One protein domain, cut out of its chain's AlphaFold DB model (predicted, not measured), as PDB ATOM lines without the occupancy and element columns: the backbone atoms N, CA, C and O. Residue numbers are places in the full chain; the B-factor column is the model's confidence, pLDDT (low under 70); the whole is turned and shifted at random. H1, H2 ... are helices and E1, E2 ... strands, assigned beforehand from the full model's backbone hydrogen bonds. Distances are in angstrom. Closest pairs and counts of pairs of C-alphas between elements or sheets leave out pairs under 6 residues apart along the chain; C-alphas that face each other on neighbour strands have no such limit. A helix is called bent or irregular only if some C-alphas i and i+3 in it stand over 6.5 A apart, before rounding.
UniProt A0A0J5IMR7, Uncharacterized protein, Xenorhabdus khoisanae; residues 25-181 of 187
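Overview. This is residues 25 to 181 of the 187 residues of an uncharacterized protein of Xenorhabdus khoisanae (UniProt A0A0J5IMR7). A twisted sheet of five strands has the long helix H1 slantwise over one face, while on the opposite face it curls round H2; the hairpin of E6 and E7 packs on H2 through E7. H3 only grazes the sheet near its edge strand E5, and residues 175 to 181, with H4, stick out. The 157 printed residues hold four named helices and seven named strands, in the order H1 E1 E2 E3 H2 E4 H3 E5 E6 E7 H4. The mixed five-stranded sheet has the order E1 E2 E3 E4 E5, and the class is mixed, helices and strands. The whole is compact, with a radius of gyration of the C-alphas of 16.3 A and spans of 51 by 39 by 33 A.

Arrangement. H1, residues 25 to 54, is on the sheet at a height of 8.7 A, over E1, residues 63 to 70, E2, residues 73 to 81, and E3, residues 92 to 98. Its closest C-alphas to E3 are those of Leu 40 and Val 97, 6.5 A apart. E1, E2 and E3 form a meander, each strand the antiparallel neighbour of the one before, with N 66 and O 78 at 3.0 A and N 79 and O 95 at 3.0 A. H2, residues 105 to 119, is on the opposite face from H1, and touches E2 at the C-alphas of Leu 78 and Leu 109, 6.1 A apart. E3, H2 and E4, residues 126 to 128, make a strand-helix-strand unit, two parallel neighbour strands with a helix between, with a right-handed crossover; N 93 and O 127 are 2.8 A apart. H3, residues 132 to 140, is irregular, with C-alphas 133 and 136 7.3 A apart, and is near E5, residues 151 to 153. E5 is antiparallel to E4, with N 128 and O 151 at 2.9 A. E6, residues 162 to 165, and E7, residues 168 to 171, form an antiparallel hairpin, with N 163 and O 170 at 2.8 A. E7 touches H2, the closest C-alphas being those of Asn 115 and Tyr 169, 6.0 A apart. H4, residues 176 to 181, is not on the five-stranded sheet. Every O i to N i+4 pair is within hydrogen-bond range in H1 and H2, against 3 of 5 in H3 and 0 of 2 in H4, where 1 of 3 O i to N i+3 pairs is.

Along the chain. H1 begins at C-alpha 25, (116.916, 85.993, 110.900), and measures 43.5 A. E1 measures 23.5 A, E2 24.3 A, E3 17.7 A and H2 21.3 A. H4 ends at C-alpha 181, (119.771, 106.212, 119.362).

Size, cuts and confidence. The two C-alphas farthest apart, those of Glu 58 and Gln 179, are 52.9 A apart. The printed part has no cut and no long link. The mean pLDDT of the printed part is 85.3, with values under 70 at residues 55 to 59, 84 to 88 and 174 to 181.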
ATOM      1  N   SER A  25     116.591  85.082 109.794       79.62
ATOM      2  CA  SER A  25     116.916  85.993 110.900       79.62
ATOM      3  C   SER A  25     116.358  85.516 112.244       79.62
ATOM      4  O   SER A  25     117.086  85.527 113.235       79.62
ATOM      5  N   GLN A  26     115.115  85.023 112.275       80.81
ATOM      6  CA  GLN A  26     114.499  84.509 113.500       80.81
ATOM      7  C   GLN A  26     115.209  83.242 113.979       80.81
ATOM      8  O   GLN A  26     115.507  83.114 115.163       80.81
ATOM      9  N   LYS A  27     115.574  82.339 113.057       82.75
ATOM     10  CA  LYS A  27     116.358  81.135 113.391       82.75
ATOM     11  C   LYS A  27     117.702  81.489 114.035       82.75
ATOM     12  O   LYS A  27     118.057  80.920 115.063       82.75
ATOM     13  N   LYS A  28     118.427  82.467 113.473       82.38
ATOM     14  CA  LYS A  28     119.694  82.959 114.049       82.38
ATOM     15  C   LYS A  28     119.500  83.577 115.433       82.38
ATOM     16  O   LYS A  28     120.352  83.398 116.298       82.38
ATOM     17  N   TRP A  29     118.414  84.321 115.639       81.19
ATOM     18  CA  TRP A  29     118.120  84.942 116.929       81.19
ATOM     19  C   TRP A  29     117.784  83.896 117.995       81.19
ATOM     20  O   TRP A  29     118.409  83.891 119.052       81.19
ATOM     21  N   ASN A  30     116.914  82.938 117.665       83.69
ATOM     22  CA  ASN A  30     116.583  81.814 118.540       83.69
ATOM     23  C   ASN A  30     117.833  81.013 118.926       83.69
ATOM     24  O   ASN A  30     117.996  80.674 120.095       83.69
ATOM     25  N   GLY A  31     118.739  80.768 117.971       84.50
ATOM     26  CA  GLY A  31     120.017  80.102 118.240       84.50
ATOM     27  C   GLY A  31     120.840  80.831 119.301       84.50
ATOM     28  O   GLY A  31     121.187  80.250 120.321       84.50
ATOM     29  N   LYS A  32     121.054  82.139 119.135       83.31
ATOM     30  CA  LYS A  32     121.822  82.938 120.101       83.31
ATOM     31  C   LYS A  32     121.136  83.051 121.480       83.31
ATOM     32  O   LYS A  32     121.819  83.103 122.507       83.31
ATOM     33  N   CYS A  33     119.801  83.086 121.527       83.56
ATOM     34  CA  CYS A  33     119.044  83.019 122.782       83.56
ATOM     35  C   CYS A  33     119.261  81.677 123.488       83.56
ATOM     36  O   CYS A  33     119.529  81.659 124.690       83.56
ATOM     37  N   ASN A  34     119.211  80.573 122.739       82.75
ATOM     38  CA  ASN A  34     119.481  79.235 123.253       82.75
ATOM     39  C   ASN A  34     120.926  79.102 123.757       82.75
ATOM     40  O   ASN A  34     121.149  78.610 124.858       82.75
ATOM     41  N   ASP A  35     121.903  79.624 123.011       84.94
ATOM     42  CA  ASP A  35     123.314  79.637 123.420       84.94
ATOM     43  C   ASP A  35     123.511  80.396 124.737       84.94
ATOM     44  O   ASP A  35     124.199  79.925 125.648       84.94
ATOM     45  N   THR A  36     122.867  81.561 124.873       85.12
ATOM     46  CA  THR A  36     122.914  82.330 126.122       85.12
ATOM     47  C   THR A  36     122.283  81.546 127.271       85.12
ATOM     48  O   THR A  36     122.872  81.467 128.347       85.12
ATOM     49  N   TYR A  37     121.108  80.952 127.057       83.38
ATOM     50  CA  TYR A  37     120.431  80.144 128.068       83.38
ATOM     51  C   TYR A  37     121.306  78.976 128.541       83.38
ATOM     52  O   TYR A  37     121.520  78.819 129.743       83.38
ATOM     53  N   ASN A  38     121.901  78.232 127.606       83.94
ATOM     54  CA  ASN A  38     122.817  77.134 127.909       83.94
ATOM     55  C   ASN A  38     124.041  77.617 128.696       83.94
ATOM     56  O   ASN A  38     124.461  76.969 129.653       83.94
ATOM     57  N   THR A  39     124.584  78.784 128.342       86.06
ATOM     58  CA  THR A  39     125.725  79.379 129.050       86.06
ATOM     59  C   THR A  39     125.346  79.794 130.473       86.06
ATOM     60  O   THR A  39     126.091  79.527 131.414       86.06
ATOM     61  N   LEU A  40     124.174  80.409 130.662       84.31
ATOM     62  CA  LEU A  40     123.662  80.776 131.986       84.31
ATOM     63  C   LEU A  40     123.440  79.536 132.858       84.31
ATOM     64  O   LEU A  40     123.858  79.525 134.016       84.31
ATOM     65  N   GLN A  41     122.846  78.478 132.299       82.75
ATOM     66  CA  GLN A  41     122.681  77.207 133.000       82.75
ATOM     67  C   GLN A  41     124.022  76.574 133.373       82.75
ATOM     68  O   GLN A  41     124.196  76.147 134.513       82.75
ATOM     69  N   LEU A  42     124.984  76.543 132.448       86.06
ATOM     70  CA  LEU A  42     126.315  76.004 132.711       86.06
ATOM     71  C   LEU A  42     126.985  76.744 133.870       86.06
ATOM     72  O   LEU A  42     127.461  76.108 134.807       86.06
ATOM     73  N   VAL A  43     126.973  78.080 133.849       87.19
ATOM     74  CA  VAL A  43     127.546  78.889 134.934       87.19
ATOM     75  C   VAL A  43     126.813  78.639 136.250       87.19
ATOM     76  O   VAL A  43     127.468  78.508 137.282       87.19
ATOM     77  N   SER A  44     125.484  78.514 136.234       82.88
ATOM     78  CA  SER A  44     124.694  78.174 137.424       82.88
ATOM     79  C   SER A  44     125.075  76.803 137.999       82.88
ATOM     80  O   SER A  44     125.279  76.670 139.204       82.88
ATOM     81  N   ASN A  45     125.242  75.790 137.147       82.19
ATOM     82  CA  ASN A  45     125.606  74.437 137.569       82.19
ATOM     83  C   ASN A  45     127.033  74.379 138.124       82.19
ATOM     84  O   ASN A  45     127.257  73.809 139.191       82.19
ATOM     85  N   LEU A  46     127.991  75.022 137.447       83.38
ATOM     86  CA  LEU A  46     129.374  75.128 137.923       83.38
ATOM     87  C   LEU A  46     129.456  75.892 139.247       83.38
ATOM     88  O   LEU A  46     130.225  75.521 140.129       83.38
ATOM     89  N   SER A  47     128.628  76.923 139.409       83.44
ATOM     90  CA  SER A  47     128.504  77.672 140.660       83.44
ATOM     91  C   SER A  47     128.013  76.784 141.798       83.44
ATOM     92  O   SER A  47     128.606  76.780 142.874       83.44
ATOM     93  N   HIS A  48     126.968  75.989 141.554       83.00
ATOM     94  CA  HIS A  48     126.443  75.050 142.540       83.00
ATOM     95  C   HIS A  48     127.492  74.001 142.937       83.00
ATOM     96  O   HIS A  48     127.695  73.746 144.125       83.00
ATOM     97  N   HIS A  49     128.221  73.461 141.954       79.12
ATOM     98  CA  HIS A  49     129.301  72.507 142.195       79.12
ATOM     99  C   HIS A  49     130.427  73.119 143.035       79.12
ATOM    100  O   HIS A  49     130.788  72.562 144.070       79.12
ATOM    101  N   ALA A  50     130.914  74.305 142.657       79.06
ATOM    102  CA  ALA A  50     131.979  75.009 143.371       79.06
ATOM    103  C   ALA A  50     131.609  75.302 144.835       79.06
ATOM    104  O   ALA A  50     132.454  75.202 145.724       79.06
ATOM    105  N   VAL A  51     130.341  75.629 145.105       79.06
ATOM    106  CA  VAL A  51     129.834  75.788 146.476       79.06
ATOM    107  C   VAL A  51     129.835  74.451 147.213       79.06
ATOM    108  O   VAL A  51     130.306  74.395 148.347       79.06
ATOM    109  N   SER A  52     129.355  73.377 146.581       80.62
ATOM    110  CA  SER A  52     129.291  72.055 147.211       80.62
ATOM    111  C   SER A  52     130.674  71.490 147.562       80.62
ATOM    112  O   SER A  52     130.865  70.982 148.664       80.62
ATOM    113  N   GLU A  53     131.666  71.651 146.682       76.38
ATOM    114  CA  GLU A  53     133.037  71.186 146.918       76.38
ATOM    115  C   GLU A  53     133.743  71.987 148.015       76.38
ATOM    116  O   GLU A  53     134.496  71.430 148.814       76.38
ATOM    117  N   ASN A  54     133.468  73.290 148.100       73.31
ATOM    118  CA  ASN A  54     134.036  74.167 149.121       73.31
ATOM    119  C   ASN A  54     133.613  73.825 150.549       73.31
ATOM    120  O   ASN A  54     134.349  74.138 151.483       73.31
ATOM    121  N   ILE A  55     132.432  73.228 150.746       69.94
ATOM    122  CA  ILE A  55     131.952  72.851 152.086       69.94
ATOM    123  C   ILE A  55     132.944  71.893 152.762       69.94
ATOM    124  O   ILE A  55     133.115  71.961 153.979       69.94
ATOM    125  N   ASN A  56     133.655  71.088 151.968       67.06
ATOM    126  CA  ASN A  56     134.541  70.023 152.430       67.06
ATOM    127  C   ASN A  56     136.035  70.409 152.459       67.06
ATOM    128  O   ASN A  56     136.871  69.547 152.712       67.06
ATOM    129  N   GLN A  57     136.399  71.670 152.188       69.88
ATOM    130  CA  GLN A  57     137.803  72.108 152.143       69.88
ATOM    131  C   GLN A  57     138.235  72.848 153.419       69.88
ATOM    132  O   GLN A  57     137.510  73.700 153.933       69.88
ATOM    133  N   GLU A  58     139.466  72.586 153.879       63.94
ATOM    134  CA  GLU A  58     140.087  73.258 155.038       63.94
ATOM    135  C   GLU A  58     140.281  74.771 154.826       63.94
ATOM    136  O   GLU A  58     140.214  75.552 155.773       63.94
ATOM    137  N   LYS A  59     140.482  75.207 153.574       68.31
ATOM    138  CA  LYS A  59     140.526  76.625 153.182       68.31
ATOM    139  C   LYS A  59     139.359  76.941 152.257       68.31
ATOM    140  O   LYS A  59     139.467  76.799 151.040       68.31
ATOM    141  N   LYS A  60     138.250  77.394 152.839       70.94
ATOM    142  CA  LYS A  60     137.052  77.776 152.086       70.94
ATOM    143  C   LYS A  60     137.351  78.967 151.174       70.94
ATOM    144  O   LYS A  60     137.777  80.025 151.639       70.94
ATOM    145  N   LYS A  61     137.117  78.804 149.870       78.25
ATOM    146  CA  LYS A  61     137.045  79.940 148.944       78.25
ATOM    147  C   LYS A  61     135.651  80.534 149.024       78.25
ATOM    148  O   LYS A  61     134.672  79.833 148.789       78.25
ATOM    149  N   GLU A  62     135.548  81.820 149.311       86.00
ATOM    150  CA  GLU A  62     134.254  82.487 149.271       86.00
ATOM    151  C   GLU A  62     133.878  82.819 147.831       86.00
ATOM    152  O   GLU A  62     134.667  83.401 147.079       86.00
ATOM    153  N   PHE A  63     132.660  82.437 147.456       89.12
ATOM    154  CA  PHE A  63     132.056  82.793 146.183       89.12
ATOM    155  C   PHE A  63     130.864  83.712 146.417       89.12
ATOM    156  O   PHE A  63     130.056  83.501 147.320       89.12
ATOM    157  N   TYR A  64     130.745  84.708 145.552       91.81
ATOM    158  CA  TYR A  64     129.670  85.677 145.535       91.81
ATOM    159  C   TYR A  64     128.975  85.609 144.184       91.81
ATOM    160  O   TYR A  64     129.610  85.713 143.131       91.81
ATOM    161  N   PHE A  65     127.659  85.457 144.230       91.81
ATOM    162  CA  PHE A  65     126.820  85.284 143.055       91.81
ATOM    163  C   PHE A  65     125.902  86.483 142.911       91.81
ATOM    164  O   PHE A  65     125.331  86.960 143.890       91.81
ATOM    165  N   PHE A  66     125.755  86.964 141.683       93.19
ATOM    166  CA  PHE A  66     124.803  88.014 141.367       93.19
ATOM    167  C   PHE A  66     124.092  87.693 140.064       93.19
ATOM    168  O   PHE A  66     124.728  87.343 139.070       93.19
ATOM    169  N   ALA A  67     122.770  87.821 140.079       90.38
ATOM    170  CA  ALA A  67     121.923  87.601 138.922       90.38
ATOM    171  C   ALA A  67     121.098  88.861 138.649       90.38
ATOM    172  O   ALA A  67     120.475  89.426 139.546       90.38
ATOM    173  N   SER A  68     121.102  89.295 137.392       89.62
ATOM    174  CA  SER A  68     120.255  90.375 136.898       89.62
ATOM    175  C   SER A  68     119.015  89.773 136.255       89.62
ATOM    176  O   SER A  68     119.129  88.884 135.411       89.62
ATOM    177  N   PHE A  69     117.845  90.311 136.590       86.00
ATOM    178  CA  PHE A  69     116.562  89.864 136.054       86.00
ATOM    179  C   PHE A  69     115.866  90.984 135.280       86.00
ATOM    180  O   PHE A  69     115.937  92.151 135.658       86.00
ATOM    181  N   PHE A  70     115.156  90.623 134.214       83.56
ATOM    182  CA  PHE A  70     114.219  91.492 133.512       83.56
ATOM    183  C   PHE A  70     112.875  90.777 133.427       83.56
ATOM    184  O   PHE A  70     112.798  89.694 132.856       83.56
ATOM    185  N   ARG A  71     111.821  91.357 134.021       86.12
ATOM    186  CA  ARG A  71     110.483  90.733 134.107       86.12
ATOM    187  C   ARG A  71     110.539  89.280 134.607       86.12
ATOM    188  O   ARG A  71     109.960  88.389 134.001       86.12
ATOM    189  N   ASN A  72     111.275  89.051 135.696       80.94
ATOM    190  CA  ASN A  72     111.506  87.733 136.308       80.94
ATOM    191  C   ASN A  72     112.299  86.726 135.452       80.94
ATOM    192  O   ASN A  72     112.475  85.586 135.872       80.94
ATOM    193  N   VAL A  73     112.846  87.136 134.305       79.88
ATOM    194  CA  VAL A  73     113.727  86.299 133.479       79.88
ATOM    195  C   VAL A  73     115.188  86.643 133.778       79.88
ATOM    196  O   VAL A  73     115.537  87.828 133.733       79.88
ATOM    197  N   PRO A  74     116.066  85.667 134.078       82.06
ATOM    198  CA  PRO A  74     117.485  85.932 134.271       82.06
ATOM    199  C   PRO A  74     118.113  86.379 132.948       82.06
ATOM    200  O   PRO A  74     118.103  85.661 131.952       82.06
ATOM    201  N   VAL A  75     118.677  87.581 132.949       87.94
ATOM    202  CA  VAL A  75     119.329  88.188 131.780       87.94
ATOM    203  C   VAL A  75     120.818  88.414 131.983       87.94
ATOM    204  O   VAL A  75     121.506  88.874 131.076       87.94
ATOM    205  N   GLY A  76     121.355  88.077 133.150       90.75
ATOM    206  CA  GLY A  76     122.791  88.007 133.333       90.75
ATOM    207  C   GLY A  76     123.184  87.409 134.668       90.75
ATOM    208  O   GLY A  76     122.433  87.504 135.635       90.75
ATOM    209  N   ILE A  77     124.363  86.804 134.707       93.25
ATOM    210  CA  ILE A  77     124.958  86.203 135.898       93.25
ATOM    211  C   ILE A  77     126.404  86.669 136.003       93.25
ATOM    212  O   ILE A  77     127.111  86.766 134.997       93.25
ATOM    213  N   LEU A  78     126.839  86.929 137.231       94.69
ATOM    214  CA  LEU A  78     128.230  87.134 137.588       94.69
ATOM    215  C   LEU A  78     128.615  86.229 138.759       94.69
ATOM    216  O   LEU A  78     127.884  86.122 139.745       94.69
ATOM    217  N   VAL A  79     129.794  85.623 138.642       94.38
ATOM    218  CA  VAL A  79     130.435  84.841 139.701       94.38
ATOM    219  C   VAL A  79     131.734  85.531 140.079       94.38
ATOM    220  O   VAL A  79     132.629  85.679 139.244       94.38
ATOM    221  N   LEU A  80     131.845  85.937 141.336       93.81
ATOM    222  CA  LEU A  80     133.047  86.517 141.922       93.81
ATOM    223  C   LEU A  80     133.594  85.551 142.972       93.81
ATOM    224  O   LEU A  80     132.828  84.978 143.737       93.81
ATOM    225  N   SER A  81     134.906  85.373 143.035       90.69
ATOM    226  CA  SER A  81     135.551  84.616 144.109       90.69
ATOM    227  C   SER A  81     136.561  85.485 144.835       90.69
ATOM    228  O   SER A  81     137.323  86.194 144.166       90.69
ATOM    229  N   ASP A  82     136.641  85.367 146.157       85.81
ATOM    230  CA  ASP A  82     137.760  85.950 146.891       85.81
ATOM    231  C   ASP A  82     139.065  85.205 146.551       85.81
ATOM    232  O   ASP A  82     139.117  83.973 146.464       85.81
ATOM    233  N   SER A  83     140.129  85.956 146.281       71.94
ATOM    234  CA  SER A  83     141.426  85.415 145.866       71.94
ATOM    235  C   SER A  83     142.288  85.157 147.093       71.94
ATOM    236  O   SER A  83     143.240  85.883 147.368       71.94
ATOM    237  N   ASN A  84     141.983  84.088 147.828       59.44
ATOM    238  CA  ASN A  84     142.807  83.695 148.975       59.44
ATOM    239  C   ASN A  84     144.119  82.989 148.595       59.44
ATOM    240  O   ASN A  84     144.882  82.642 149.492       59.44
ATOM    241  N   SER A  85     144.409  82.755 147.306       55.25
ATOM    242  CA  SER A  85     145.548  81.902 146.939       55.25
ATOM    243  C   SER A  85     146.637  82.522 146.056       55.25
ATOM    244  O   SER A  85     147.773  82.094 146.212       55.25
ATOM    245  N   ASN A  86     146.385  83.493 145.158       55.97
ATOM    246  CA  ASN A  86     147.386  83.751 144.094       55.97
ATOM    247  C   ASN A  86     147.753  85.222 143.799       55.97
ATOM    248  O   ASN A  86     148.826  85.450 143.249       55.97
ATOM    249  N   ARG A  87     146.935  86.234 144.133       60.88
ATOM    250  CA  ARG A  87     147.277  87.656 143.877       60.88
ATOM    251  C   ARG A  87     146.652  88.583 144.918       60.88
ATOM    252  O   ARG A  87     145.473  88.904 144.800       60.88
ATOM    253  N   ALA A  88     147.432  88.973 145.930       66.94
ATOM    254  CA  ALA A  88     147.182  90.085 146.866       66.94
ATOM    255  C   ALA A  88     145.754  90.228 147.457       66.94
ATOM    256  O   ALA A  88     145.359  91.329 147.837       66.94
ATOM    257  N   GLY A  89     144.959  89.153 147.525       83.75
ATOM    258  CA  GLY A  89     143.563  89.222 147.965       83.75
ATOM    259  C   GLY A  89     142.617  89.963 147.008       83.75
ATOM    260  O   GLY A  89     141.569  90.418 147.451       83.75
ATOM    261  N   ILE A  90     142.969  90.141 145.725       91.69
ATOM    262  CA  ILE A  90     142.111  90.836 144.745       91.69
ATOM    263  C   ILE A  90     141.003  89.892 144.252       91.69
ATOM    264  O   ILE A  90     141.329  88.874 143.634       91.69
ATOM    265  N   PRO A  91     139.709  90.219 144.436       93.62
ATOM    266  CA  PRO A  91     138.606  89.384 143.978       93.62
ATOM    267  C   PRO A  91     138.632  89.140 142.465       93.62
ATOM    268  O   PRO A  91     138.909  90.040 141.667       93.62
ATOM    269  N   ILE A  92     138.323  87.903 142.072       94.19
ATOM    270  CA  ILE A  92     138.373  87.434 140.684       94.19
ATOM    271  C   ILE A  92     136.958  87.241 140.156       94.19
ATOM    272  O   ILE A  92     136.189  86.465 140.723       94.19
ATOM    273  N   ILE A  93     136.636  87.883 139.035       95.19
ATOM    274  CA  ILE A  93     135.430  87.594 138.260       95.19
ATOM    275  C   ILE A  93     135.696  86.305 137.477       95.19
ATOM    276  O   ILE A  93     136.508  86.279 136.555       95.19
ATOM    277  N   ARG A  94     135.030  85.224 137.883       91.94
ATOM    278  CA  ARG A  94     135.171  83.877 137.307       91.94
ATOM    279  C   ARG A  94     134.274  83.663 136.101       91.94
ATOM    280  O   ARG A  94     134.631  82.922 135.196       91.94
ATOM    281  N   ALA A  95     133.108  84.295 136.108       92.00
ATOM    282  CA  ALA A  95     132.166  84.233 135.008       92.00
ATOM    283  C   ALA A  95     131.358  85.524 134.943       92.00
ATOM    284  O   ALA A  95     130.966  86.079 135.972       92.00
ATOM    285  N   ILE A  96     131.086  85.965 133.720       93.06
ATOM    286  CA  ILE A  96     130.121  87.012 133.418       93.06
ATOM    287  C   ILE A  96     129.383  86.617 132.145       93.06
ATOM    288  O   ILE A  96     129.993  86.324 131.118       93.06
ATOM    289  N   VAL A  97     128.060  86.582 132.225       91.06
ATOM    290  CA  VAL A  97     127.191  86.222 131.106       91.06
ATOM    291  C   VAL A  97     126.049  87.215 131.074       91.06
ATOM    292  O   VAL A  97     125.479  87.540 132.113       91.06
ATOM    293  N   THR A  98     125.705  87.696 129.886       90.75
ATOM    294  CA  THR A  98     124.566  88.589 129.667       90.75
ATOM    295  C   THR A  98     123.760  88.099 128.483       90.75
ATOM    296  O   THR A  98     124.333  87.712 127.467       90.75
ATOM    297  N   HIS A  99     122.440  88.181 128.581       86.19
ATOM    298  CA  HIS A  99     121.545  87.881 127.482       86.19
ATOM    299  C   HIS A  99     121.776  88.845 126.322       86.19
ATOM    300  O   HIS A  99     121.783  90.063 126.503       86.19
ATOM    301  N   MET A 100     121.929  88.296 125.118       81.94
ATOM    302  CA  MET A 100     122.226  89.043 123.888       81.94
ATOM    303  C   MET A 100     121.246  90.192 123.587       81.94
ATOM    304  O   MET A 100     121.612  91.163 122.932       81.94
ATOM    305  N   GLY A 101     119.997  90.073 124.047       83.12
ATOM    306  CA  GLY A 101     118.949  91.075 123.854       83.12
ATOM    307  C   GLY A 101     118.986  92.201 124.884       83.12
ATOM    308  O   GLY A 101     118.181  93.123 124.803       83.12
ATOM    309  N   THR A 102     119.892  92.135 125.861       81.31
ATOM    310  CA  THR A 102     119.990  93.132 126.926       81.31
ATOM    311  C   THR A 102     121.190  94.038 126.729       81.31
ATOM    312  O   THR A 102     122.345  93.615 126.733       81.31
ATOM    313  N   ARG A 103     120.909  95.330 126.558       77.62
ATOM    314  CA  ARG A 103     121.935  96.371 126.586       77.62
ATOM    315  C   ARG A 103     122.229  96.726 128.043       77.62
ATOM    316  O   ARG A 103     121.356  96.649 128.900       77.62
ATOM    317  N   ASN A 104     123.464  97.129 128.323       76.88
ATOM    318  CA  ASN A 104     123.911  97.641 129.623       76.88
ATOM    319  C   ASN A 104     123.859  96.674 130.826       76.88
ATOM    320  O   ASN A 104     124.411  97.027 131.863       76.88
ATOM    321  N   CYS A 105     123.320  95.452 130.728       84.75
ATOM    322  CA  CYS A 105     123.342  94.509 131.859       84.75
ATOM    323  C   CYS A 105     124.767  94.205 132.346       84.75
ATOM    324  O   CYS A 105     125.003  94.161 133.550       84.75
ATOM    325  N   GLY A 106     125.742  94.107 131.434       88.44
ATOM    326  CA  GLY A 106     127.148  93.895 131.796       88.44
ATOM    327  C   GLY A 106     127.718  94.996 132.696       88.44
ATOM    328  O   GLY A 106     128.513  94.711 133.585       88.44
ATOM    329  N   ARG A 107     127.255  96.242 132.542       91.25
ATOM    330  CA  ARG A 107     127.646  97.351 133.420       91.25
ATOM    331  C   ARG A 107     127.196  97.098 134.853       91.25
ATOM    332  O   ARG A 107     128.018  97.210 135.754       91.25
ATOM    333  N   SER A 108     125.930  96.741 135.061       91.56
ATOM    334  CA  SER A 108     125.394  96.481 136.404       91.56
ATOM    335  C   SER A 108     126.097  95.304 137.081       91.56
ATOM    336  O   SER A 108     126.390  95.374 138.272       91.56
ATOM    337  N   LEU A 109     126.427  94.253 136.321       95.12
ATOM    338  CA  LEU A 109     127.205  93.118 136.827       95.12
ATOM    339  C   LEU A 109     128.600  93.569 137.303       95.12
ATOM    340  O   LEU A 109     129.012  93.244 138.414       95.12
ATOM    341  N   ILE A 110     129.315  94.367 136.503       96.56
ATOM    342  CA  ILE A 110     130.649  94.866 136.872       96.56
ATOM    343  C   ILE A 110     130.586  95.876 138.029       96.56
ATOM    344  O   ILE A 110     131.427  95.811 138.921       96.56
ATOM    345  N   GLU A 111     129.579  96.758 138.074       96.19
ATOM    346  CA  GLU A 111     129.336  97.633 139.232       96.19
ATOM    347  C   GLU A 111     129.141  96.808 140.513       96.19
ATOM    348  O   GLU A 111     129.715  97.154 141.546       96.19
ATOM    349  N   TYR A 112     128.394  95.698 140.460       96.00
ATOM    350  CA  TYR A 112     128.254  94.796 141.606       96.00
ATOM    351  C   TYR A 112     129.603  94.210 142.034       96.00
ATOM    352  O   TYR A 112     129.952  94.286 143.207       96.00
ATOM    353  N   ALA A 113     130.394  93.673 141.100       97.25
ATOM    354  CA  ALA A 113     131.696  93.082 141.416       97.25
ATOM    355  C   ALA A 113     132.650  94.089 142.085       97.25
ATOM    356  O   ALA A 113     133.296  93.771 143.084       97.25
ATOM    357  N   VAL A 114     132.697  95.318 141.563       97.75
ATOM    358  CA  VAL A 114     133.488  96.418 142.128       97.75
ATOM    359  C   VAL A 114     133.005  96.775 143.533       97.75
ATOM    360  O   VAL A 114     133.812  96.867 144.452       97.75
ATOM    361  N   ASN A 115     131.700  96.940 143.741       97.81
ATOM    362  CA  ASN A 115     131.179  97.282 145.065       97.81
ATOM    363  C   ASN A 115     131.361  96.146 146.072       97.81
ATOM    364  O   ASN A 115     131.731  96.400 147.214       97.81
ATOM    365  N   LYS A 116     131.236  94.889 145.641       96.69
ATOM    366  CA  LYS A 116     131.540  93.754 146.509       96.69
ATOM    367  C   LYS A 116     133.013  93.733 146.906       96.69
ATOM    368  O   LYS A 116     133.332  93.537 148.069       96.69
ATOM    369  N   SER A 117     133.918  94.023 145.976       95.69
ATOM    370  CA  SER A 117     135.338  94.214 146.285       95.69
ATOM    371  C   SER A 117     135.578  95.368 147.277       95.69
ATOM    372  O   SER A 117     136.402  95.250 148.185       95.69
ATOM    373  N   GLN A 118     134.825  96.467 147.169       95.69
ATOM    374  CA  GLN A 118     134.862  97.564 148.140       95.69
ATOM    375  C   GLN A 118     134.419  97.110 149.541       95.69
ATOM    376  O   GLN A 118     135.128  97.391 150.506       95.69
ATOM    377  N   GLU A 119     133.312  96.369 149.652       95.06
ATOM    378  CA  GLU A 119     132.828  95.782 150.915       95.06
ATOM    379  C   GLU A 119     133.858  94.839 151.557       95.06
ATOM    380  O   GLU A 119     133.979  94.785 152.777       95.06
ATOM    381  N   LEU A 120     134.651  94.141 150.739       92.00
ATOM    382  CA  LEU A 120     135.738  93.260 151.183       92.00
ATOM    383  C   LEU A 120     137.037  94.011 151.531       92.00
ATOM    384  O   LEU A 120     138.092  93.397 151.683       92.00
ATOM    385  N   ASN A 121     136.992  95.343 151.647       92.56
ATOM    386  CA  ASN A 121     138.150  96.206 151.901       92.56
ATOM    387  C   ASN A 121     139.254  96.095 150.832       92.56
ATOM    388  O   ASN A 121     140.438  96.304 151.104       92.56
ATOM    389  N   ARG A 122     138.873  95.801 149.583       93.31
ATOM    390  CA  ARG A 122     139.786  95.688 148.432       93.31
ATOM    391  C   ARG A 122     139.725  96.902 147.503       93.31
ATOM    392  O   ARG A 122     140.174  96.841 146.361       93.31
ATOM    393  N   LYS A 123     139.211  98.034 148.003       94.69
ATOM    394  CA  LYS A 123     139.177  99.344 147.315       94.69
ATOM    395  C   LYS A 123     138.460  99.310 145.954       94.69
ATOM    396  O   LYS A 123     138.805 100.060 145.042       94.69
ATOM    397  N   GLY A 124     137.524  98.378 145.791       95.81
ATOM    398  CA  GLY A 124     136.802  98.139 144.544       95.81
ATOM    399  C   GLY A 124     137.632  97.526 143.414       95.81
ATOM    400  O   GLY A 124     137.170  97.477 142.276       95.81
ATOM    401  N   VAL A 125     138.854  97.064 143.691       96.25
ATOM    402  CA  VAL A 125     139.723  96.461 142.676       96.25
ATOM    403  C   VAL A 125     139.253  95.045 142.364       96.25
ATOM    404  O   VAL A 125     139.063  94.236 143.271       96.25
ATOM    405  N   VAL A 126     139.079  94.729 141.085       96.38
ATOM    406  CA  VAL A 126     138.695  93.387 140.617       96.38
ATOM    407  C   VAL A 126     139.549  92.976 139.429       96.38
ATOM    408  O   VAL A 126     140.050  93.829 138.698       96.38
ATOM    409  N   GLN A 127     139.694  91.673 139.212       95.81
ATOM    410  CA  GLN A 127     140.413  91.134 138.058       95.81
ATOM    411  C   GLN A 127     139.619  90.048 137.338       95.81
ATOM    412  O   GLN A 127     138.724  89.431 137.916       95.81
ATOM    413  N   LEU A 128     139.956  89.817 136.075       95.38
ATOM    414  CA  LEU A 128     139.386  88.759 135.250       95.38
ATOM    415  C   LEU A 128     140.401  88.254 134.230       95.38
ATOM    416  O   LEU A 128     141.330  88.974 133.862       95.38
ATOM    417  N   GLU A 129     140.176  87.038 133.757       94.38
ATOM    418  CA  GLU A 129     140.820  86.493 132.567       94.38
ATOM    419  C   GLU A 129     139.905  86.787 131.367       94.38
ATOM    420  O   GLU A 129     138.763  86.309 131.330       94.38
ATOM    421  N   PRO A 130     140.306  87.663 130.429       93.62
ATOM    422  CA  PRO A 130     139.424  88.066 129.350       93.62
ATOM    423  C   PRO A 130     139.367  86.987 128.270       93.62
ATOM    424  O   PRO A 130     140.386  86.561 127.732       93.62
ATOM    425  N   VAL A 131     138.157  86.646 127.827       90.88
ATOM    426  CA  VAL A 131     138.005  86.004 126.516       90.88
ATOM    427  C   VAL A 131     138.495  86.998 125.450       90.88
ATOM    428  O   VAL A 131     138.062  88.157 125.486       90.88
ATOM    429  N   PRO A 132     139.346  86.596 124.481       90.75
ATOM    430  CA  PRO A 132     139.978  87.529 123.545       90.75
ATOM    431  C   PRO A 132     138.997  88.479 122.844       90.75
ATOM    432  O   PRO A 132     139.240  89.687 122.785       90.75
ATOM    433  N   SER A 133     137.842  87.966 122.412       90.06
ATOM    434  CA  SER A 133     136.784  88.733 121.739       90.06
ATOM    435  C   SER A 133     136.095  89.777 122.632       90.06
ATOM    436  O   SER A 133     135.545  90.753 122.122       90.06
ATOM    437  N   ALA A 134     136.150  89.620 123.958       89.62
ATOM    438  CA  ALA A 134     135.533  90.518 124.933       89.62
ATOM    439  C   ALA A 134     136.493  91.602 125.462       89.62
ATOM    440  O   ALA A 134     136.048  92.557 126.102       89.62
ATOM    441  N   THR A 135     137.794  91.514 125.161       92.75
ATOM    442  CA  THR A 135     138.835  92.440 125.654       92.75
ATOM    443  C   THR A 135     138.472  93.913 125.444       92.75
ATOM    444  O   THR A 135     138.597  94.733 126.355       92.75
ATOM    445  N   THR A 136     137.978  94.267 124.254       92.75
ATOM    446  CA  THR A 136     137.584  95.649 123.934       92.75
ATOM    447  C   THR A 136     136.418  96.134 124.798       92.75
ATOM    448  O   THR A 136     136.402  97.297 125.200       92.75
ATOM    449  N   ALA A 137     135.463  95.259 125.124       90.62
ATOM    450  CA  ALA A 137     134.352  95.605 126.004       90.62
ATOM    451  C   ALA A 137     134.848  95.895 127.429       90.62
ATOM    452  O   ALA A 137     134.462  96.907 128.010       90.62
ATOM    453  N   TYR A 138     135.771  95.087 127.957       94.38
ATOM    454  CA  TYR A 138     136.359  95.325 129.278       94.38
ATOM    455  C   TYR A 138     137.180  96.617 129.335       94.38
ATOM    456  O   TYR A 138     137.045  97.386 130.287       94.38
ATOM    457  N   ARG A 139     137.960  96.933 128.294       94.75
ATOM    458  CA  ARG A 139     138.698  98.208 128.225       94.75
ATOM    459  C   ARG A 139     137.779  99.427 128.311       94.75
ATOM    460  O   ARG A 139     138.109 100.389 128.995       94.75
ATOM    461  N   ARG A 140     136.593  99.375 127.690       92.00
ATOM    462  CA  ARG A 140     135.582 100.451 127.784       92.00
ATOM    463  C   ARG A 140     135.030 100.644 129.200       92.00
ATOM    464  O   ARG A 140     134.522 101.717 129.504       92.00
ATOM    465  N   LEU A 141     135.137  99.628 130.053       93.06
ATOM    466  CA  LEU A 141     134.769  99.691 131.470       93.06
ATOM    467  C   LEU A 141     135.945 100.114 132.368       93.06
ATOM    468  O   LEU A 141     135.778 100.198 133.581       93.06
ATOM    469  N   GLY A 142     137.119 100.399 131.798       95.50
ATOM    470  CA  GLY A 142     138.309 100.835 132.533       95.50
ATOM    471  C   GLY A 142     139.237  99.702 132.975       95.50
ATOM    472  O   GLY A 142     140.149  99.949 133.762       95.50
ATOM    473  N   PHE A 143     139.028  98.471 132.492       96.62
ATOM    474  CA  PHE A 143     139.998  97.399 132.711       96.62
ATOM    475  C   PHE A 143     141.274  97.655 131.903       96.62
ATOM    476  O   PHE A 143     141.226  97.981 130.715       96.62
ATOM    477  N   THR A 144     142.422  97.421 132.528       96.50
ATOM    478  CA  THR A 144     143.745  97.493 131.905       96.50
ATOM    479  C   THR A 144     144.414  96.126 131.933       96.50
ATOM    480  O   THR A 144     144.152  95.326 132.831       96.50
ATOM    481  N   LYS A 145     145.276  95.846 130.948       95.50
ATOM    482  CA  LYS A 145     146.111  94.638 130.964       95.50
ATOM    483  C   LYS A 145     147.027  94.689 132.193       95.50
ATOM    484  O   LYS A 145     147.628  95.732 132.437       95.50
ATOM    485  N   ASP A 146     147.091  93.593 132.940       90.44
ATOM    486  CA  ASP A 146     147.972  93.430 134.106       90.44
ATOM    487  C   ASP A 146     149.098  92.439 133.780       90.44
ATOM    488  O   ASP A 146     150.275  92.779 133.830       90.44
ATOM    489  N   THR A 147     148.733  91.243 133.308       88.25
ATOM    490  CA  THR A 147     149.660  90.251 132.731       88.25
ATOM    491  C   THR A 147     149.114  89.738 131.400       88.25
ATOM    492  O   THR A 147     148.102  90.248 130.920       88.25
ATOM    493  N   ASP A 148     149.760  88.751 130.775       84.94
ATOM    494  CA  ASP A 148     149.286  88.199 129.497       84.94
ATOM    495  C   ASP A 148     147.870  87.620 129.586       84.94
ATOM    496  O   ASP A 148     147.047  87.927 128.726       84.94
ATOM    497  N   ASP A 149     147.556  86.940 130.690       90.94
ATOM    498  CA  ASP A 149     146.253  86.284 130.867       90.94
ATOM    499  C   ASP A 149     145.234  87.111 131.666       90.94
ATOM    500  O   ASP A 149     144.082  86.719 131.790       90.94
ATOM    501  N   TRP A 150     145.625  88.250 132.247       92.94
ATOM    502  CA  TRP A 150     144.790  88.950 133.232       92.94
ATOM    503  C   TRP A 150     144.570  90.419 132.892       92.94
ATOM    504  O   TRP A 150     145.485  91.152 132.507       92.94
ATOM    505  N   MET A 151     143.340  90.869 133.131       96.50
ATOM    506  CA  MET A 151     142.973  92.276 133.173       96.50
ATOM    507  C   MET A 151     142.516  92.665 134.573       96.50
ATOM    508  O   MET A 151     141.792  91.918 135.233       96.50
ATOM    509  N   VAL A 152     142.882  93.873 134.994       96.50
ATOM    510  CA  VAL A 152     142.504  94.437 136.290       96.50
ATOM    511  C   VAL A 152     141.709  95.723 136.098       96.50
ATOM    512  O   VAL A 152     142.012  96.535 135.224       96.50
ATOM    513  N   LEU A 153     140.691  95.919 136.925       97.50
ATOM    514  CA  LEU A 153     139.961  97.171 137.055       97.50
ATOM    515  C   LEU A 153     140.250  97.754 138.432       97.50
ATOM    516  O   LEU A 153     139.943  97.142 139.451       97.50
ATOM    517  N   ASN A 154     140.805  98.962 138.450       97.25
ATOM    518  CA  ASN A 154     140.925  99.784 139.646       97.25
ATOM    519  C   ASN A 154     140.108 101.069 139.432       97.25
ATOM    520  O   ASN A 154     140.604 101.985 138.769       97.25
ATOM    521  N   PRO A 155     138.875 101.162 139.962       96.88
ATOM    522  CA  PRO A 155     137.981 102.284 139.673       96.88
ATOM    523  C   PRO A 155     138.538 103.628 140.168       96.88
ATOM    524  O   PRO A 155     138.306 104.652 139.531       96.88
ATOM    525  N   ALA A 156     139.348 103.643 141.235       95.75
ATOM    526  CA  ALA A 156     139.986 104.860 141.744       95.75
ATOM    527  C   ALA A 156     141.018 105.458 140.769       95.75
ATOM    528  O   ALA A 156     141.270 106.659 140.796       95.75
ATOM    529  N   ARG A 157     141.599 104.637 139.882       95.25
ATOM    530  CA  ARG A 157     142.505 105.087 138.809       95.25
ATOM    531  C   ARG A 157     141.778 105.465 137.517       95.25
ATOM    532  O   ARG A 157     142.409 105.947 136.586       95.25
ATOM    533  N   GLN A 158     140.463 105.261 137.462       92.38
ATOM    534  CA  GLN A 158     139.631 105.455 136.275       92.38
ATOM    535  C   GLN A 158     138.623 106.593 136.497       92.38
ATOM    536  O   GLN A 158     137.446 106.456 136.171       92.38
ATOM    537  N   GLY A 159     139.062 107.724 137.065       86.19
ATOM    538  CA  GLY A 159     138.179 108.822 137.497       86.19
ATOM    539  C   GLY A 159     137.334 109.476 136.391       86.19
ATOM    540  O   GLY A 159     136.333 110.126 136.681       86.19
ATOM    541  N   SER A 160     137.683 109.284 135.117       90.00
ATOM    542  CA  SER A 160     136.862 109.695 133.967       90.00
ATOM    543  C   SER A 160     135.710 108.732 133.658       90.00
ATOM    544  O   SER A 160     134.757 109.119 132.984       90.00
ATOM    545  N   LEU A 161     135.781 107.493 134.149       92.88
ATOM    546  CA  LEU A 161     134.818 106.419 133.904       92.88
ATOM    547  C   LEU A 161     134.056 106.012 135.161       92.88
ATOM    548  O   LEU A 161     132.937 105.534 135.035       92.88
ATOM    549  N   TRP A 162     134.619 106.199 136.352       95.88
ATOM    550  CA  TRP A 162     134.041 105.748 137.615       95.88
ATOM    551  C   TRP A 162     133.927 106.893 138.618       95.88
ATOM    552  O   TRP A 162     134.802 107.749 138.708       95.88
ATOM    553  N   ASN A 163     132.838 106.881 139.383       95.44
ATOM    554  CA  ASN A 163     132.580 107.784 140.499       95.44
ATOM    555  C   ASN A 163     132.379 106.987 141.777       95.44
ATOM    556  O   ASN A 163     131.682 105.976 141.757       95.44
ATOM    557  N   LEU A 164     132.946 107.473 142.877       95.94
ATOM    558  CA  LEU A 164     132.666 106.974 144.215       95.94
ATOM    559  C   LEU A 164     131.700 107.946 144.899       95.94
ATOM    560  O   LEU A 164     132.098 109.044 145.272       95.94
ATOM    561  N   ASN A 165     130.443 107.536 145.062       93.62
ATOM    562  CA  ASN A 165     129.396 108.339 145.689       93.62
ATOM    563  C   ASN A 165     128.929 107.624 146.959       93.62
ATOM    564  O   ASN A 165     128.430 106.504 146.874       93.62
ATOM    565  N   ASN A 166     129.084 108.252 148.129       93.50
ATOM    566  CA  ASN A 166     128.694 107.678 149.427       93.50
ATOM    567  C   ASN A 166     129.250 106.258 149.659       93.50
ATOM    568  O   ASN A 166     128.536 105.365 150.102       93.50
ATOM    569  N   GLY A 167     130.516 106.032 149.297       93.38
ATOM    570  CA  GLY A 167     131.168 104.726 149.440       93.38
ATOM    571  C   GLY A 167     130.785 103.683 148.383       93.38
ATOM    572  O   GLY A 167     131.329 102.584 148.413       93.38
ATOM    573  N   ILE A 168     129.915 104.021 147.425       96.50
ATOM    574  CA  ILE A 168     129.471 103.132 146.347       96.50
ATOM    575  C   ILE A 168     130.060 103.599 145.015       96.50
ATOM    576  O   ILE A 168     129.867 104.742 144.588       96.50
ATOM    577  N   TYR A 169     130.762 102.703 144.329       97.00
ATOM    578  CA  TYR A 169     131.253 102.929 142.978       97.00
ATOM    579  C   TYR A 169     130.130 102.800 141.950       97.00
ATOM    580  O   TYR A 169     129.364 101.834 141.940       97.00
ATOM    581  N   ARG A 170     130.075 103.760 141.030       95.69
ATOM    582  CA  ARG A 170     129.190 103.768 139.865       95.69
ATOM    583  C   ARG A 170     129.993 104.093 138.622       95.69
ATOM    584  O   ARG A 170     130.833 104.996 138.648       95.69
ATOM    585  N   LEU A 171     129.711 103.404 137.522       93.19
ATOM    586  CA  LEU A 171     130.255 103.817 136.236       93.19
ATOM    587  C   LEU A 171     129.600 105.164 135.865       93.19
ATOM    588  O   LEU A 171     128.459 105.450 136.232       93.19
ATOM    589  N   ARG A 172     130.287 106.035 135.141       90.31
ATOM    590  CA  ARG A 172     129.690 107.245 134.574       90.31
ATOM    591  C   ARG A 172     128.853 106.847 133.365       90.31
ATOM    592  O   ARG A 172     129.164 105.894 132.649       90.31
ATOM    593  N   GLN A 173     127.728 107.512 133.138       70.88
ATOM    594  CA  GLN A 173     127.099 107.446 131.818       70.88
ATOM    595  C   GLN A 173     127.985 108.255 130.870       70.88
ATOM    596  O   GLN A 173     128.115 109.464 131.031       70.88
ATOM    597  N   SER A 174     128.663 107.592 129.931       57.25
ATOM    598  CA  SER A 174     129.302 108.311 128.835       57.25
ATOM    599  C   SER A 174     128.216 108.714 127.835       57.25
ATOM    600  O   SER A 174     127.320 107.931 127.523       57.25
ATOM    601  N   ASN A 175     128.299 109.933 127.302       44.75
ATOM    602  CA  ASN A 175     127.350 110.475 126.317       44.75
ATOM    603  C   ASN A 175     127.307 109.695 124.981       44.75
ATOM    604  O   ASN A 175     126.546 110.046 124.086       44.75
ATOM    605  N   ILE A 176     128.093 108.623 124.844       47.53
ATOM    606  CA  ILE A 176     128.196 107.792 123.637       47.53
ATOM    607  C   ILE A 176     126.889 107.027 123.373       47.53
ATOM    608  O   ILE A 176     126.544 106.783 122.221       47.53
ATOM    609  N   SER A 177     126.102 106.711 124.409       43.50
ATOM    610  CA  SER A 177     124.811 106.029 124.232       43.50
ATOM    611  C   SER A 177     123.732 106.896 123.571       43.50
ATOM    612  O   SER A 177     122.833 106.335 122.958       43.50
ATOM    613  N   ARG A 178     123.833 108.237 123.614       39.38
ATOM    614  CA  ARG A 178     122.865 109.119 122.930       39.38
ATOM    615  C   ARG A 178     123.080 109.193 121.420       39.38
ATOM    616  O   ARG A 178     122.124 109.417 120.697       39.38
ATOM    617  N   GLN A 179     124.299 108.997 120.919       34.25
ATOM    618  CA  GLN A 179     124.570 109.160 119.482       34.25
ATOM    619  C   GLN A 179     124.139 107.957 118.631       34.25
ATOM    620  O   GLN A 179     123.916 108.118 117.438       34.25
ATOM    621  N   ILE A 180     123.970 106.772 119.230       45.62
ATOM    622  CA  ILE A 180     123.494 105.579 118.508       45.62
ATOM    623  C   ILE A 180     121.957 105.577 118.406       45.62
ATOM    624  O   ILE A 180     121.418 105.156 117.392       45.62
ATOM    625  N   GLU A 181     121.243 106.121 119.398       40.88
ATOM    626  CA  GLU A 181     119.771 106.212 119.362       40.88
ATOM    627  C   GLU A 181     119.245 107.218 118.324       40.88
ATOM    628  O   GLU A 181     118.167 107.007 117.784       40.88
TER     629      GLU A 181